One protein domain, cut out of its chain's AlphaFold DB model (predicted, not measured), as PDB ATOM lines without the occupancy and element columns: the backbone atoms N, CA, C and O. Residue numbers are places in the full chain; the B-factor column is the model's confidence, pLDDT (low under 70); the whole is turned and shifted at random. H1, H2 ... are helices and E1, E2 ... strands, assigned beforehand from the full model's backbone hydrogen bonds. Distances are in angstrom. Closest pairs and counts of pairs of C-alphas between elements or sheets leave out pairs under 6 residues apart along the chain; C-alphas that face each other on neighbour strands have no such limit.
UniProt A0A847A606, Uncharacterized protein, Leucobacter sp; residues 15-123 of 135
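Overview. This is residues 15 to 123 of the 135 residues of an uncharacterized protein of Leucobacter sp (UniProt A0A847A606). A strongly twisted four-stranded sheet curls round one helix, H1, which packs on one face; from the loop between E1 and E2, residues 62 to 68 stick out. The 109 printed residues include H1 E1 E2 E3 E4 in this order; the antiparallel sheet E1 E2 E3 E4 is a meander, each strand the neighbour of the one before. The class is mixed; the whole is compact, radius of gyration of the C-alphas 14.7 A, spans 47 by 32 by 24 A.

Along the chain. H1, residues 15 to 35, begins at C-alpha 15 (109.615, 159.695, 89.640) and spans 29.6 A. E1 is residues 42 to 49, 22.0 A; E2 74 to 85, 33.2 A; E3 88 to 99, 34.0 A; E4 106 to 111, 14.3 A, ending at C-alpha 111 (130.878, 148.505, 92.238).

Arrangement. H1 is on the sheet; its closest C-alphas to E4 are Ala 27 and Cys 109, 5.5 A. Hairpins are E1 and E2 (N 44 to O 82, 2.8 A), E2 and E3 (N 81 to O 92, 2.8 A), E3 and E4 (N 95 to O 110, 2.8 A). Edge strands E1 and E4 are apart. In H1, 16 of 17 O i to N i+4 pairs are within hydrogen-bond range.

Size, cuts and confidence. The printed part has no cut. The E1 to E2 link is long, 24 residues. pLDDT is under 70 at residues 58 to 70 and 114 to 117.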
ATOM      1  N   ASP A  15     108.213 159.421  89.947       91.38
ATOM      2  CA  ASP A  15     109.615 159.695  89.640       91.38
ATOM      3  C   ASP A  15     110.516 158.574  90.158       91.38
ATOM      4  O   ASP A  15     111.379 158.109  89.420       91.38
ATOM      5  N   ASP A  16     110.241 158.042  91.354       94.12
ATOM      6  CA  ASP A  16     110.952 156.869  91.868       94.12
ATOM      7  C   ASP A  16     110.752 155.643  90.980       94.12
ATOM      8  O   ASP A  16     111.712 154.944  90.693       94.12
ATOM      9  N   ARG A  17     109.532 155.373  90.491       93.44
ATOM     10  CA  ARG A  17     109.305 154.240  89.572       93.44
ATOM     11  C   ARG A  17     110.104 154.381  88.279       93.44
ATOM     12  O   ARG A  17     110.682 153.400  87.807       93.44
ATOM     13  N   THR A  18     110.134 155.586  87.711       94.31
ATOM     14  CA  THR A  18     110.929 155.881  86.511       94.31
ATOM     15  C   THR A  18     112.415 155.701  86.800       94.31
ATOM     16  O   THR A  18     113.105 155.014  86.048       94.31
ATOM     17  N   ALA A  19     112.897 156.258  87.913       95.06
ATOM     18  CA  ALA A  19     114.285 156.157  88.331       95.06
ATOM     19  C   ALA A  19     114.699 154.702  88.581       95.06
ATOM     20  O   ALA A  19     115.690 154.262  88.013       95.06
ATOM     21  N   LEU A  20     113.918 153.930  89.344       95.69
ATOM     22  CA  LEU A  20     114.155 152.507  89.607       95.69
ATOM     23  C   LEU A  20     114.271 151.711  88.300       95.69
ATOM     24  O   LEU A  20     115.242 150.984  88.118       95.69
ATOM     25  N   THR A  21     113.355 151.923  87.350       95.00
ATOM     26  CA  THR A  21     113.403 151.245  86.040       95.00
ATOM     27  C   THR A  21     114.710 151.534  85.292       95.00
ATOM     28  O   THR A  21     115.310 150.632  84.709       95.00
ATOM     29  N   GLN A  22     115.171 152.787  85.295       96.00
ATOM     30  CA  GLN A  22     116.428 153.149  84.636       96.00
ATOM     31  C   GLN A  22     117.646 152.603  85.393       96.00
ATOM     32  O   GLN A  22     118.558 152.049  84.779       96.00
ATOM     33  N   LEU A  23     117.639 152.708  86.724       96.44
ATOM     34  CA  LEU A  23     118.697 152.204  87.597       96.44
ATOM     35  C   LEU A  23     118.885 150.695  87.452       96.44
ATOM     36  O   LEU A  23     120.026 150.247  87.448       96.44
ATOM     37  N   ALA A  24     117.817 149.915  87.258       95.56
ATOM     38  CA  ALA A  24     117.934 148.482  87.002       95.56
ATOM     39  C   ALA A  24     118.803 148.174  85.779       95.56
ATOM     40  O   ALA A  24     119.668 147.302  85.849       95.56
ATOM     41  N   GLY A  25     118.596 148.906  84.680       94.25
ATOM     42  CA  GLY A  25     119.379 148.747  83.456       94.25
ATOM     43  C   GLY A  25     120.821 149.222  83.616       94.25
ATOM     44  O   GLY A  25     121.746 148.508  83.238       94.25
ATOM     45  N   ILE A  26     121.021 150.402  84.209       95.88
ATOM     46  CA  ILE A  26     122.358 150.983  84.406       95.88
ATOM     47  C   ILE A  26     123.188 150.100  85.346       95.88
ATOM     48  O   ILE A  26     124.283 149.676  84.984       95.88
ATOM     49  N   ALA A  27     122.645 149.749  86.515       95.81
ATOM     50  CA  ALA A  27     123.342 148.938  87.506       95.81
ATOM     51  C   ALA A  27     123.672 147.539  86.980       95.81
ATOM     52  O   ALA A  27     124.771 147.050  87.227       95.81
ATOM     53  N   ALA A  28     122.757 146.898  86.240       94.69
ATOM     54  CA  ALA A  28     123.020 145.591  85.648       94.69
ATOM     55  C   ALA A  28     124.127 145.648  84.588       94.69
ATOM     56  O   ALA A  28     125.033 144.818  84.631       94.69
ATOM     57  N   ASN A  29     124.093 146.642  83.693       93.88
ATOM     58  CA  ASN A  29     125.132 146.827  82.677       93.88
ATOM     59  C   ASN A  29     126.505 147.052  83.323       93.88
ATOM     60  O   ASN A  29     127.493 146.436  82.927       93.88
ATOM     61  N   ASP A  30     126.579 147.905  84.345       94.44
ATOM     62  CA  ASP A  30     127.841 148.176  85.033       94.44
ATOM     63  C   ASP A  30     128.314 146.988  85.881       94.44
ATOM     64  O   ASP A  30     129.517 146.726  85.953       94.44
ATOM     65  N   ALA A  31     127.398 146.215  86.474       92.81
ATOM     66  CA  ALA A  31     127.729 144.979  87.177       92.81
ATOM     67  C   ALA A  31     128.276 143.899  86.228       92.81
ATOM     68  O   ALA A  31     129.265 143.248  86.572       92.81
ATOM     69  N   GLU A  32     127.684 143.739  85.039       92.00
ATOM     70  CA  GLU A  32     128.169 142.840  83.982       92.00
ATOM     71  C   GLU A  32     129.564 143.269  83.499       92.00
ATOM     72  O   GLU A  32     130.490 142.457  83.454       92.00
ATOM     73  N   ASN A  33     129.762 144.567  83.237       90.25
ATOM     74  CA  ASN A  33     131.067 145.118  82.855       90.25
ATOM     75  C   ASN A  33     132.132 144.885  83.941       90.25
ATOM     76  O   ASN A  33     133.272 144.530  83.635       90.25
ATOM     77  N   ALA A  34     131.765 145.051  85.216       87.44
ATOM     78  CA  ALA A  34     132.643 144.805  86.357       87.44
ATOM     79  C   ALA A  34     132.896 143.308  86.627       87.44
ATOM     80  O   ALA A  34     133.865 142.969  87.311       87.44
ATOM     81  N   HIS A  35     132.051 142.408  86.113       85.00
ATOM     82  CA  HIS A  35     132.228 140.960  86.242       85.00
ATOM     83  C   HIS A  35     133.466 140.464  85.478       85.00
ATOM     84  O   HIS A  35     134.169 139.570  85.941       85.00
ATOM     85  N   GLY A  36     133.752 141.054  84.313       79.06
ATOM     86  CA  GLY A  36     134.894 140.690  83.465       79.06
ATOM     87  C   GLY A  36     134.712 139.411  82.632       79.06
ATOM     88  O   GLY A  36     135.559 139.126  81.788       79.06
ATOM     89  N   ALA A  37     133.613 138.672  82.828       76.25
ATOM     90  CA  ALA A  37     133.203 137.511  82.030       76.25
ATOM     91  C   ALA A  37     131.683 137.576  81.748       76.25
ATOM     92  O   ALA A  37     130.901 136.982  82.491       76.25
ATOM     93  N   PRO A  38     131.239 138.345  80.738       71.88
ATOM     94  CA  PRO A  38     129.815 138.616  80.508       71.88
ATOM     95  C   PRO A  38     129.021 137.373  80.078       71.88
ATOM     96  O   PRO A  38     127.836 137.262  80.368       71.88
ATOM     97  N   GLU A  39     129.663 136.392  79.435       78.81
ATOM     98  CA  GLU A  39     129.016 135.135  79.022       78.81
ATOM     99  C   GLU A  39     128.511 134.261  80.180       78.81
ATOM    100  O   GLU A  39     127.572 133.490  79.986       78.81
ATOM    101  N   ASP A  40     129.101 134.411  81.368       84.56
ATOM    102  CA  ASP A  40     128.712 133.696  82.585       84.56
ATOM    103  C   ASP A  40     127.777 134.534  83.478       84.56
ATOM    104  O   ASP A  40     127.359 134.060  84.528       84.56
ATOM    105  N   PHE A  41     127.446 135.771  83.080       90.00
ATOM    106  CA  PHE A  41     126.602 136.684  83.845       90.00
ATOM    107  C   PHE A  41     125.167 136.664  83.310       90.00
ATOM    108  O   PHE A  41     124.826 137.351  82.343       90.00
ATOM    109  N   LEU A  42     124.293 135.885  83.948       91.31
ATOM    110  CA  LEU A  42     122.870 135.890  83.624       91.31
ATOM    111  C   LEU A  42     122.100 136.728  84.644       91.31
ATOM    112  O   LEU A  42     121.678 136.240  85.690       91.31
ATOM    113  N   HIS A  43     121.896 138.006  84.322       92.69
ATOM    114  CA  HIS A  43     121.082 138.898  85.147       92.69
ATOM    115  C   HIS A  43     119.690 138.309  85.411       92.69
ATOM    116  O   HIS A  43     119.006 137.876  84.481       92.69
ATOM    117  N   THR A  44     119.283 138.303  86.680       93.88
ATOM    118  CA  THR A  44     117.986 137.774  87.117       93.88
ATOM    119  C   THR A  44     117.030 138.891  87.517       93.88
ATOM    120  O   THR A  44     115.911 138.915  87.016       93.88
ATOM    121  N   TYR A  45     117.441 139.799  88.408       94.62
ATOM    122  CA  TYR A  45     116.681 140.993  88.806       94.62
ATOM    123  C   TYR A  45     117.591 141.996  89.534       94.62
ATOM    124  O   TYR A  45     118.695 141.654  89.962       94.62
ATOM    125  N   THR A  46     117.152 143.248  89.651       96.38
ATOM    126  CA  THR A  46     117.846 144.283  90.426       96.38
ATOM    127  C   THR A  46     116.907 144.835  91.486       96.38
ATOM    128  O   THR A  46     115.752 145.128  91.197       96.38
ATOM    129  N   GLU A  47     117.409 145.035  92.698       95.62
ATOM    130  CA  GLU A  47     116.712 145.765  93.753       95.62
ATOM    131  C   GLU A  47     117.524 147.004  94.129       95.62
ATOM    132  O   GLU A  47     118.745 146.933  94.240       95.62
ATOM    133  N   CYS A  48     116.874 148.141  94.345       96.00
ATOM    134  CA  CYS A  48     117.539 149.388  94.711       96.00
ATOM    135  C   CYS A  48     116.849 150.052  95.898       96.00
ATOM    136  O   CYS A  48     115.640 149.923  96.095       96.00
ATOM    137  N   TRP A  49     117.606 150.823  96.670       95.31
ATOM    138  CA  TRP A  49     117.011 151.793  97.582       95.31
ATOM    139  C   TRP A  49     116.257 152.883  96.825       95.31
ATOM    140  O   TRP A  49     116.574 153.202  95.677       95.31
ATOM    141  N   LEU A  50     115.258 153.470  97.485       94.38
ATOM    142  CA  LEU A  50     114.417 154.506  96.895       94.38
ATOM    143  C   LEU A  50     115.210 155.819  96.728       94.38
ATOM    144  O   LEU A  50     115.682 156.349  97.742       94.38
ATOM    145  N   PRO A  51     115.345 156.379  95.509       94.31
ATOM    146  CA  PRO A  51     116.092 157.620  95.289       94.31
ATOM    147  C   PRO A  51     115.562 158.814  96.084       94.31
ATOM    148  O   PRO A  51     116.350 159.530  96.698       94.31
ATOM    149  N   SER A  52     114.239 159.000  96.154       93.25
ATOM    150  CA  SER A  52     113.630 160.111  96.902       93.25
ATOM    151  C   SER A  52     113.877 160.052  98.414       93.25
ATOM    152  O   SER A  52     113.872 161.085  99.080       93.25
ATOM    153  N   ALA A  53     114.135 158.859  98.959       91.69
ATOM    154  CA  ALA A  53     114.497 158.666 100.363       91.69
ATOM    155  C   ALA A  53     116.007 158.812 100.625       91.69
ATOM    156  O   ALA A  53     116.421 158.861 101.779       91.69
ATOM    157  N   ASN A  54     116.820 158.878  99.567       90.88
ATOM    158  CA  ASN A  54     118.282 158.869  99.615       90.88
ATOM    159  C   ASN A  54     118.878 160.063  98.850       90.88
ATOM    160  O   ASN A  54     119.892 159.944  98.152       90.88
ATOM    161  N   LEU A  55     118.220 161.217  98.968       91.12
ATOM    162  CA  LEU A  55     118.740 162.485  98.469       91.12
ATOM    163  C   LEU A  55     120.000 162.869  99.242       91.12
ATOM    164  O   LEU A  55     120.037 162.794 100.471       91.12
ATOM    165  N   VAL A  56     121.020 163.302  98.512       86.88
ATOM    166  CA  VAL A  56     122.264 163.779  99.101       86.88
ATOM    167  C   VAL A  56     122.025 165.180  99.639       86.88
ATOM    168  O   VAL A  56     121.678 166.097  98.896       86.88
ATOM    169  N   GLN A  57     122.198 165.344 100.946       78.62
ATOM    170  CA  GLN A  57     122.062 166.648 101.577       78.62
ATOM    171  C   GLN A  57     123.289 167.512 101.248       78.62
ATOM    172  O   GLN A  57     124.417 167.023 101.150       78.62
ATOM    173  N   ALA A  58     123.077 168.820 101.096       64.44
ATOM    174  CA  ALA A  58     124.144 169.764 100.759       64.44
ATOM    175  C   ALA A  58     125.231 169.888 101.849       64.44
ATOM    176  O   ALA A  58     126.306 170.409 101.567       64.44
ATOM    177  N   ASP A  59     124.953 169.448 103.079       64.94
ATOM    178  CA  ASP A  59     125.874 169.448 104.220       64.94
ATOM    179  C   ASP A  59     126.664 168.135 104.383       64.94
ATOM    180  O   ASP A  59     127.697 168.128 105.051       64.94
ATOM    181  N   GLU A  60     126.205 167.038 103.776       62.97
ATOM    182  CA  GLU A  60     126.849 165.717 103.843       62.97
ATOM    183  C   GLU A  60     128.042 165.608 102.883       62.97
ATOM    184  O   GLU A  60     129.017 164.895 103.129       62.97
ATOM    185  N   LEU A  61     127.992 166.369 101.794       57.59
ATOM    186  CA  LEU A  61     129.136 166.602 100.937       57.59
ATOM    187  C   LEU A  61     129.853 167.847 101.469       57.59
ATOM    188  O   LEU A  61     129.264 168.922 101.520       57.59
ATOM    189  N   ASP A  62     131.126 167.732 101.851       56.16
ATOM    190  CA  ASP A  62     131.995 168.886 102.136       56.16
ATOM    191  C   ASP A  62     132.265 169.670 100.832       56.16
ATOM    192  O   ASP A  62     133.362 169.683 100.273       56.16
ATOM    193  N   LEU A  63     131.214 170.300 100.296       50.75
ATOM    194  CA  LEU A  63     131.189 171.055  99.041       50.75
ATOM    195  C   LEU A  63     131.842 172.427  99.188       50.75
ATOM    196  O   LEU A  63     131.783 173.239  98.268       50.75
ATOM    197  N   THR A  64     132.530 172.691 100.300       51.47
ATOM    198  CA  THR A  64     133.366 173.890 100.435       51.47
ATOM    199  C   THR A  64     134.520 173.921  99.419       51.47
ATOM    200  O   THR A  64     135.164 174.958  99.270       51.47
ATOM    201  N   GLN A  65     134.764 172.820  98.687       51.19
ATOM    202  CA  GLN A  65     135.853 172.674  97.714       51.19
ATOM    203  C   GLN A  65     135.446 172.457  96.244       51.19
ATOM    204  O   GLN A  65     136.335 172.355  95.398       51.19
ATOM    205  N   THR A  66     134.160 172.423  95.885       51.16
ATOM    206  CA  THR A  66     133.743 172.201  94.484       51.16
ATOM    207  C   THR A  66     132.690 173.202  94.018       51.16
ATOM    208  O   THR A  66     131.592 173.235  94.554       51.16
ATOM    209  N   ASP A  67     132.995 173.944  92.945       48.16
ATOM    210  CA  ASP A  67     132.095 174.887  92.240       48.16
ATOM    211  C   ASP A  67     130.874 174.218  91.563       48.16
ATOM    212  O   ASP A  67     130.085 174.876  90.882       48.16
ATOM    213  N   ALA A  68     130.702 172.903  91.717       56.06
ATOM    214  CA  ALA A  68     129.537 172.179  91.234       56.06
ATOM    215  C   ALA A  68     128.471 172.164  92.335       56.06
ATOM    216  O   ALA A  68     128.574 171.410  93.303       56.06
ATOM    217  N   ALA A  69     127.449 173.007  92.187       61.16
ATOM    218  CA  ALA A  69     126.260 172.926  93.024       61.16
ATOM    219  C   ALA A  69     125.610 171.548  92.837       61.16
ATOM    220  O   ALA A  69     125.264 171.164  91.719       61.16
ATOM    221  N   VAL A  70     125.465 170.807  93.932       69.56
ATOM    222  CA  VAL A  70     124.685 169.571  93.965       69.56
ATOM    223  C   VAL A  70     123.214 169.959  93.948       69.56
ATOM    224  O   VAL A  70     122.788 170.818  94.722       69.56
ATOM    225  N   SER A  71     122.463 169.384  93.011       79.25
ATOM    226  CA  SER A  71     121.027 169.621  92.884       79.25
ATOM    227  C   SER A  71     120.309 169.098  94.130       79.25
ATOM    228  O   SER A  71     120.705 168.079  94.695       79.25
ATOM    229  N   GLU A  72     119.211 169.738  94.534       84.50
ATOM    230  CA  GLU A  72     118.341 169.222  95.608       84.50
ATOM    231  C   GLU A  72     117.696 167.869  95.251       84.50
ATOM    232  O   GLU A  72     117.132 167.188  96.105       84.50
ATOM    233  N   HIS A  73     117.808 167.465  93.984       89.56
ATOM    234  CA  HIS A  73     117.339 166.194  93.450       89.56
ATOM    235  C   HIS A  73     118.450 165.151  93.289       89.56
ATOM    236  O   HIS A  73     118.182 164.046  92.811       89.56
ATOM    237  N   THR A  74     119.696 165.476  93.652       91.81
ATOM    238  CA  THR A  74     120.795 164.511  93.607       91.81
ATOM    239  C   THR A  74     120.582 163.426  94.655       91.81
ATOM    240  O   THR A  74     120.321 163.722  95.817       91.81
ATOM    241  N   PHE A  75     120.732 162.164  94.262       92.94
ATOM    242  CA  PHE A  75     120.631 161.013  95.154       92.94
ATOM    243  C   PHE A  75     121.879 160.140  95.094       92.94
ATOM    244  O   PHE A  75     122.640 160.153  94.122       92.94
ATOM    245  N   ARG A  76     122.034 159.312  96.126       92.62
ATOM    246  CA  ARG A  76     122.995 158.212  96.167       92.62
ATOM    247  C   ARG A  76     122.301 156.978  96.724       92.62
ATOM    248  O   ARG A  76     121.957 156.944  97.896       92.62
ATOM    249  N   VAL A  77     122.139 155.949  95.901       94.06
ATOM    250  CA  VAL A  77     121.444 154.712  96.289       94.06
ATOM    251  C   VAL A  77     122.336 153.495  96.133       94.06
ATOM    252  O   VAL A  77     123.255 153.482  95.308       94.06
ATOM    253  N   LEU A  78     122.036 152.464  96.920       95.19
ATOM    254  CA  LEU A  78     122.610 151.137  96.764       95.19
ATOM    255  C   LEU A  78     121.642 150.269  95.954       95.19
ATOM    256  O   LEU A  78     120.452 150.196  96.264       95.19
ATOM    257  N   CYS A  79     122.161 149.645  94.903       96.00
ATOM    258  CA  CYS A  79     121.459 148.699  94.050       96.00
ATOM    259  C   CYS A  79     122.140 147.337  94.144       96.00
ATOM    260  O   CYS A  79     123.331 147.218  93.861       96.00
ATOM    261  N   ARG A  80     121.390 146.304  94.516       96.00
ATOM    262  CA  ARG A  80     121.831 144.915  94.498       96.00
ATOM    263  C   ARG A  80     121.378 144.262  93.201       96.00
ATOM    264  O   ARG A  80     120.187 144.137  92.923       96.00
ATOM    265  N   VAL A  81     122.350 143.852  92.402       95.88
ATOM    266  CA  VAL A  81     122.138 143.172  91.128       95.88
ATOM    267  C   VAL A  81     122.267 141.675  91.360       95.88
ATOM    268  O   VAL A  81     123.349 141.207  91.709       95.88
ATOM    269  N   HIS A  82     121.183 140.934  91.161       95.25
ATOM    270  CA  HIS A  82     121.152 139.479  91.263       95.25
ATOM    271  C   HIS A  82     121.394 138.843  89.897       95.25
ATOM    272  O   HIS A  82     120.806 139.254  88.891       95.25
ATOM    273  N   PHE A  83     122.253 137.833  89.858       94.38
ATOM    274  CA  PHE A  83     122.605 137.118  88.637       94.38
ATOM    275  C   PHE A  83     122.887 135.645  88.926       94.38
ATOM    276  O   PHE A  83     123.340 135.299  90.014       94.38
ATOM    277  N   ASP A  84     122.634 134.794  87.939       93.75
ATOM    278  CA  ASP A  84     123.118 133.419  87.924       93.75
ATOM    279  C   ASP A  84     124.527 133.400  87.328       93.75
ATOM    280  O   ASP A  84     124.772 133.978  86.264       93.75
ATOM    281  N   GLU A  85     125.442 132.736  88.031       91.69
ATOM    282  CA  GLU A  85     126.766 132.388  87.533       91.69
ATOM    283  C   GLU A  85     126.916 130.869  87.578       91.69
ATOM    284  O   GLU A  85     127.147 130.271  88.631       91.69
ATOM    285  N   ARG A  86     126.798 130.228  86.410       89.75
ATOM    286  CA  ARG A  86     126.981 128.775  86.243       89.75
ATOM    287  C   ARG A  86     126.052 127.940  87.138       89.75
ATOM    288  O   ARG A  86     126.455 126.881  87.625       89.75
ATOM    289  N   GLY A  87     124.804 128.375  87.304       89.44
ATOM    290  CA  GLY A  87     123.814 127.690  88.136       89.44
ATOM    291  C   GLY A  87     123.866 128.066  89.618       89.44
ATOM    292  O   GLY A  87     123.213 127.400  90.425       89.44
ATOM    293  N   GLU A  88     124.672 129.061  89.996       92.88
ATOM    294  CA  GLU A  88     124.735 129.586  91.358       92.88
ATOM    295  C   GLU A  88     124.177 131.008  91.421       92.88
ATOM    296  O   GLU A  88     124.624 131.894  90.690       92.88
ATOM    297  N   ASP A  89     123.257 131.241  92.360       93.38
ATOM    298  CA  ASP A  89     122.738 132.576  92.646       93.38
ATOM    299  C   ASP A  89     123.836 133.442  93.274       93.38
ATOM    300  O   ASP A  89     124.365 133.159  94.358       93.38
ATOM    301  N   ARG A  90     124.166 134.534  92.594       94.31
ATOM    302  CA  ARG A  90     125.135 135.538  93.020       94.31
ATOM    303  C   ARG A  90     124.473 136.906  93.078       94.31
ATOM    304  O   ARG A  90     123.407 137.152  92.514       94.31
ATOM    305  N   TYR A  91     125.127 137.819  93.782       93.62
ATOM    306  CA  TYR A  91     124.742 139.219  93.767       93.62
ATOM    307  C   TYR A  91     125.965 140.127  93.766       93.62
ATOM    308  O   TYR A  91     127.054 139.745  94.209       93.62
ATOM    309  N   ARG A  92     125.775 141.339  93.251       92.19
ATOM    310  CA  ARG A  92     126.758 142.417  93.298       92.19
ATOM    311  C   ARG A  92     126.083 143.702  93.735       92.19
ATOM    312  O   ARG A  92     125.076 144.105  93.160       92.19
ATOM    313  N   ASP A  93     126.682 144.339  94.726       94.25
ATOM    314  CA  ASP A  93     126.222 145.621  95.236       94.25
ATOM    315  C   ASP A  93     126.876 146.754  94.437       94.25
ATOM    316  O   ASP A  93     128.089 146.768  94.208       94.25
ATOM    317  N   MET A  94     126.051 147.694  93.995       94.06
ATOM    318  CA  MET A  94     126.408 148.829  93.153       94.06
ATOM    319  C   MET A  94     125.952 150.118  93.838       94.06
ATOM    320  O   MET A  94     124.852 150.181  94.381       94.06
ATOM    321  N   ILE A  95     126.771 151.165  93.791       94.25
ATOM    322  CA  ILE A  95     126.362 152.520  94.167       94.25
ATOM    323  C   ILE A  95     126.037 153.295  92.905       94.25
ATOM    324  O   ILE A  95     126.902 153.480  92.050       94.25
ATOM    325  N   CYS A  96     124.815 153.803  92.835       94.50
ATOM    326  CA  CYS A  96     124.365 154.673  91.763       94.50
ATOM    327  C   CYS A  96     124.198 156.095  92.299       94.50
ATOM    328  O   CYS A  96     123.560 156.308  93.333       94.50
ATOM    329  N   ILE A  97     124.781 157.061  91.592       93.25
ATOM    330  CA  ILE A  97     124.657 158.489  91.894       93.25
ATOM    331  C   ILE A  97     124.005 159.141  90.687       93.25
ATOM    332  O   ILE A  97     124.453 158.957  89.555       93.25
ATOM    333  N   GLY A  98     122.938 159.884  90.934       93.38
ATOM    334  CA  GLY A  98     122.123 160.449  89.875       93.38
ATOM    335  C   GLY A  98     121.304 161.632  90.350       93.38
ATOM    336  O   GLY A  98     121.500 162.138  91.454       93.38
ATOM    337  N   GLU A  99     120.381 162.069  89.504       93.94
ATOM    338  CA  GLU A  99     119.474 163.174  89.788       93.94
ATOM    339  C   GLU A  99     118.045 162.789  89.400       93.94
ATOM    340  O   GLU A  99     117.785 162.382  88.266       93.94
ATOM    341  N   LEU A 100     117.109 162.894  90.347       93.19
ATOM    342  CA  LEU A 100     115.695 162.633  90.078       93.19
ATOM    343  C   LEU A 100     115.160 163.603  89.015       93.19
ATOM    344  O   LEU A 100     115.404 164.804  89.069       93.19
ATOM    345  N   GLY A 101     114.415 163.073  88.045       89.44
ATOM    346  CA  GLY A 101     113.864 163.850  86.928       89.44
ATOM    347  C   GLY A 101     114.818 164.052  85.743       89.44
ATOM    348  O   GLY A 101     114.392 164.595  84.722       89.44
ATOM    349  N   ARG A 102     116.074 163.591  85.832       92.94
ATOM    350  CA  ARG A 102     117.017 163.544  84.702       92.94
ATOM    351  C   ARG A 102     116.800 162.284  83.846       92.94
ATOM    352  O   ARG A 102     116.342 161.259  84.346       92.94
ATOM    353  N   ASP A 103     117.149 162.362  82.559       91.06
ATOM    354  CA  ASP A 103     117.161 161.230  81.620       91.06
ATOM    355  C   ASP A 103     118.509 161.165  80.850       91.06
ATOM    356  O   ASP A 103     118.816 162.100  80.101       91.06
ATOM    357  N   PRO A 104     119.342 160.121  81.040       92.12
ATOM    358  CA  PRO A 104     119.170 159.071  82.040       92.12
ATOM    359  C   PRO A 104     119.325 159.621  83.468       92.12
ATOM    360  O   PRO A 104     120.012 160.617  83.703       92.12
ATOM    361  N   VAL A 105     118.688 158.957  84.431       94.75
ATOM    362  CA  VAL A 105     118.651 159.359  85.844       94.75
ATOM    363  C   VAL A 105     120.038 159.302  86.498       94.75
ATOM    364  O   VAL A 105     120.336 160.074  87.405       94.75
ATOM    365  N   ALA A 106     120.903 158.415  86.007       94.56
ATOM    366  CA  ALA A 106     122.310 158.300  86.356       94.56
ATOM    367  C   ALA A 106     123.112 157.952  85.093       94.56
ATOM    368  O   ALA A 106     122.594 157.307  84.183       94.56
ATOM    369  N   ASP A 107     124.375 158.370  85.033       91.19
ATOM    370  CA  ASP A 107     125.252 158.052  83.897       91.19
ATOM    371  C   ASP A 107     125.950 156.691  84.061       91.19
ATOM    372  O   ASP A 107     126.306 156.054  83.074       91.19
ATOM    373  N   SER A 108     126.176 156.263  85.309       92.31
ATOM    374  CA  SER A 108     126.790 154.979  85.668       92.31
ATOM    375  C   SER A 108     126.568 154.654  87.148       92.31
ATOM    376  O   SER A 108     126.245 155.529  87.960       92.31
ATOM    377  N   CYS A 109     126.786 153.393  87.495       94.50
ATOM    378  CA  CYS A 109     126.888 152.874  88.844       94.50
ATOM    379  C   CYS A 109     128.268 152.237  89.049       94.50
ATOM    380  O   CYS A 109     128.836 151.600  88.166       94.50
ATOM    381  N   TYR A 110     128.811 152.366  90.253       91.00
ATOM    382  CA  TYR A 110     130.133 151.849  90.591       91.00
ATOM    383  C   TYR A 110     129.997 150.647  91.510       91.00
ATOM    384  O   TYR A 110     129.146 150.642  92.400       91.00
ATOM    385  N   GLN A 111     130.855 149.643  91.331       89.56
ATOM    386  CA  GLN A 111     130.878 148.505  92.238       89.56
ATOM    387  C   GLN A 111     131.142 148.978  93.667       89.56
ATOM    388  O   GLN A 111     132.131 149.660  93.949       89.56
ATOM    389  N   TRP A 112     130.267 148.569  94.576       83.75
ATOM    390  CA  TRP A 112     130.453 148.805  95.990       83.75
ATOM    391  C   TRP A 112     131.495 147.837  96.560       83.75
ATOM    392  O   TRP A 112     131.490 146.637  96.274       83.75
ATOM    393  N   ALA A 113     132.405 148.367  97.374       76.44
ATOM    394  CA  ALA A 113     133.385 147.590  98.120       76.44
ATOM    395  C   ALA A 113     133.217 147.899  99.609       76.44
ATOM    396  O   ALA A 113     133.248 149.063 100.007       76.44
ATOM    397  N   PHE A 114     133.040 146.850 100.413       65.44
ATOM    398  CA  PHE A 114     132.830 146.962 101.853       65.44
ATOM    399  C   PHE A 114     134.072 147.535 102.551       65.44
ATOM    400  O   PHE A 114     135.160 146.959 102.460       65.44
ATOM    401  N   TYR A 115     133.884 148.600 103.329       68.31
ATOM    402  CA  TYR A 115     134.817 149.028 104.370       68.31
ATOM    403  C   TYR A 115     134.072 149.062 105.711       68.31
ATOM    404  O   TYR A 115     132.852 149.218 105.751       68.31
ATOM    405  N   SER A 116     134.778 148.897 106.831       55.28
ATOM    406  CA  SER A 116     134.151 149.115 108.141       55.28
ATOM    407  C   SER A 116     133.557 150.530 108.180       55.28
ATOM    408  O   SER A 116     134.247 151.473 107.799       55.28
ATOM    409  N   ASP A 117     132.301 150.649 108.614       64.31
ATOM    410  CA  ASP A 117     131.497 151.884 108.708       64.31
ATOM    411  C   ASP A 117     130.811 152.379 107.409       64.31
ATOM    412  O   ASP A 117     130.224 153.459 107.408       64.31
ATOM    413  N   THR A 118     130.809 151.608 106.310       70.69
ATOM    414  CA  THR A 118     130.024 151.952 105.099       70.69
ATOM    415  C   THR A 118     128.622 151.336 105.092       70.69
ATOM    416  O   THR A 118     128.455 150.192 105.504       70.69
ATOM    417  N   ALA A 119     127.648 152.078 104.551       75.69
ATOM    418  CA  ALA A 119     126.261 151.646 104.376       75.69
ATOM    419  C   ALA A 119     126.148 150.327 103.585       75.69
ATOM    420  O   ALA A 119     126.698 150.217 102.490       75.69
ATOM    421  N   THR A 120     125.424 149.359 104.141       81.75
ATOM    422  CA  THR A 120     125.092 148.051 103.559       81.75
ATOM    423  C   THR A 120     123.654 148.035 103.084       81.75
ATOM    424  O   THR A 120     122.828 148.749 103.634       81.75
ATOM    425  N   PHE A 121     123.326 147.198 102.100       81.81
ATOM    426  CA  PHE A 121     121.970 147.098 101.557       81.81
ATOM    427  C   PHE A 121     120.893 146.843 102.623       81.81
ATOM    428  O   PHE A 121     119.785 147.360 102.513       81.81
ATOM    429  N   GLU A 122     121.227 146.078 103.663       84.75
ATOM    430  CA  GLU A 122     120.341 145.703 104.766       84.75
ATOM    431  C   GLU A 122     119.970 146.881 105.686       84.75
ATOM    432  O   GLU A 122     119.039 146.761 106.486       84.75
ATOM    433  N   ASP A 123     120.654 148.024 105.562       82.81
ATOM    434  CA  ASP A 123     120.390 149.216 106.373       82.81
ATOM    435  C   ASP A 123     119.081 149.922 105.990       82.81
ATOM    436  O   ASP A 123     118.533 150.684 106.792       82.81
TER     437      ASP A 123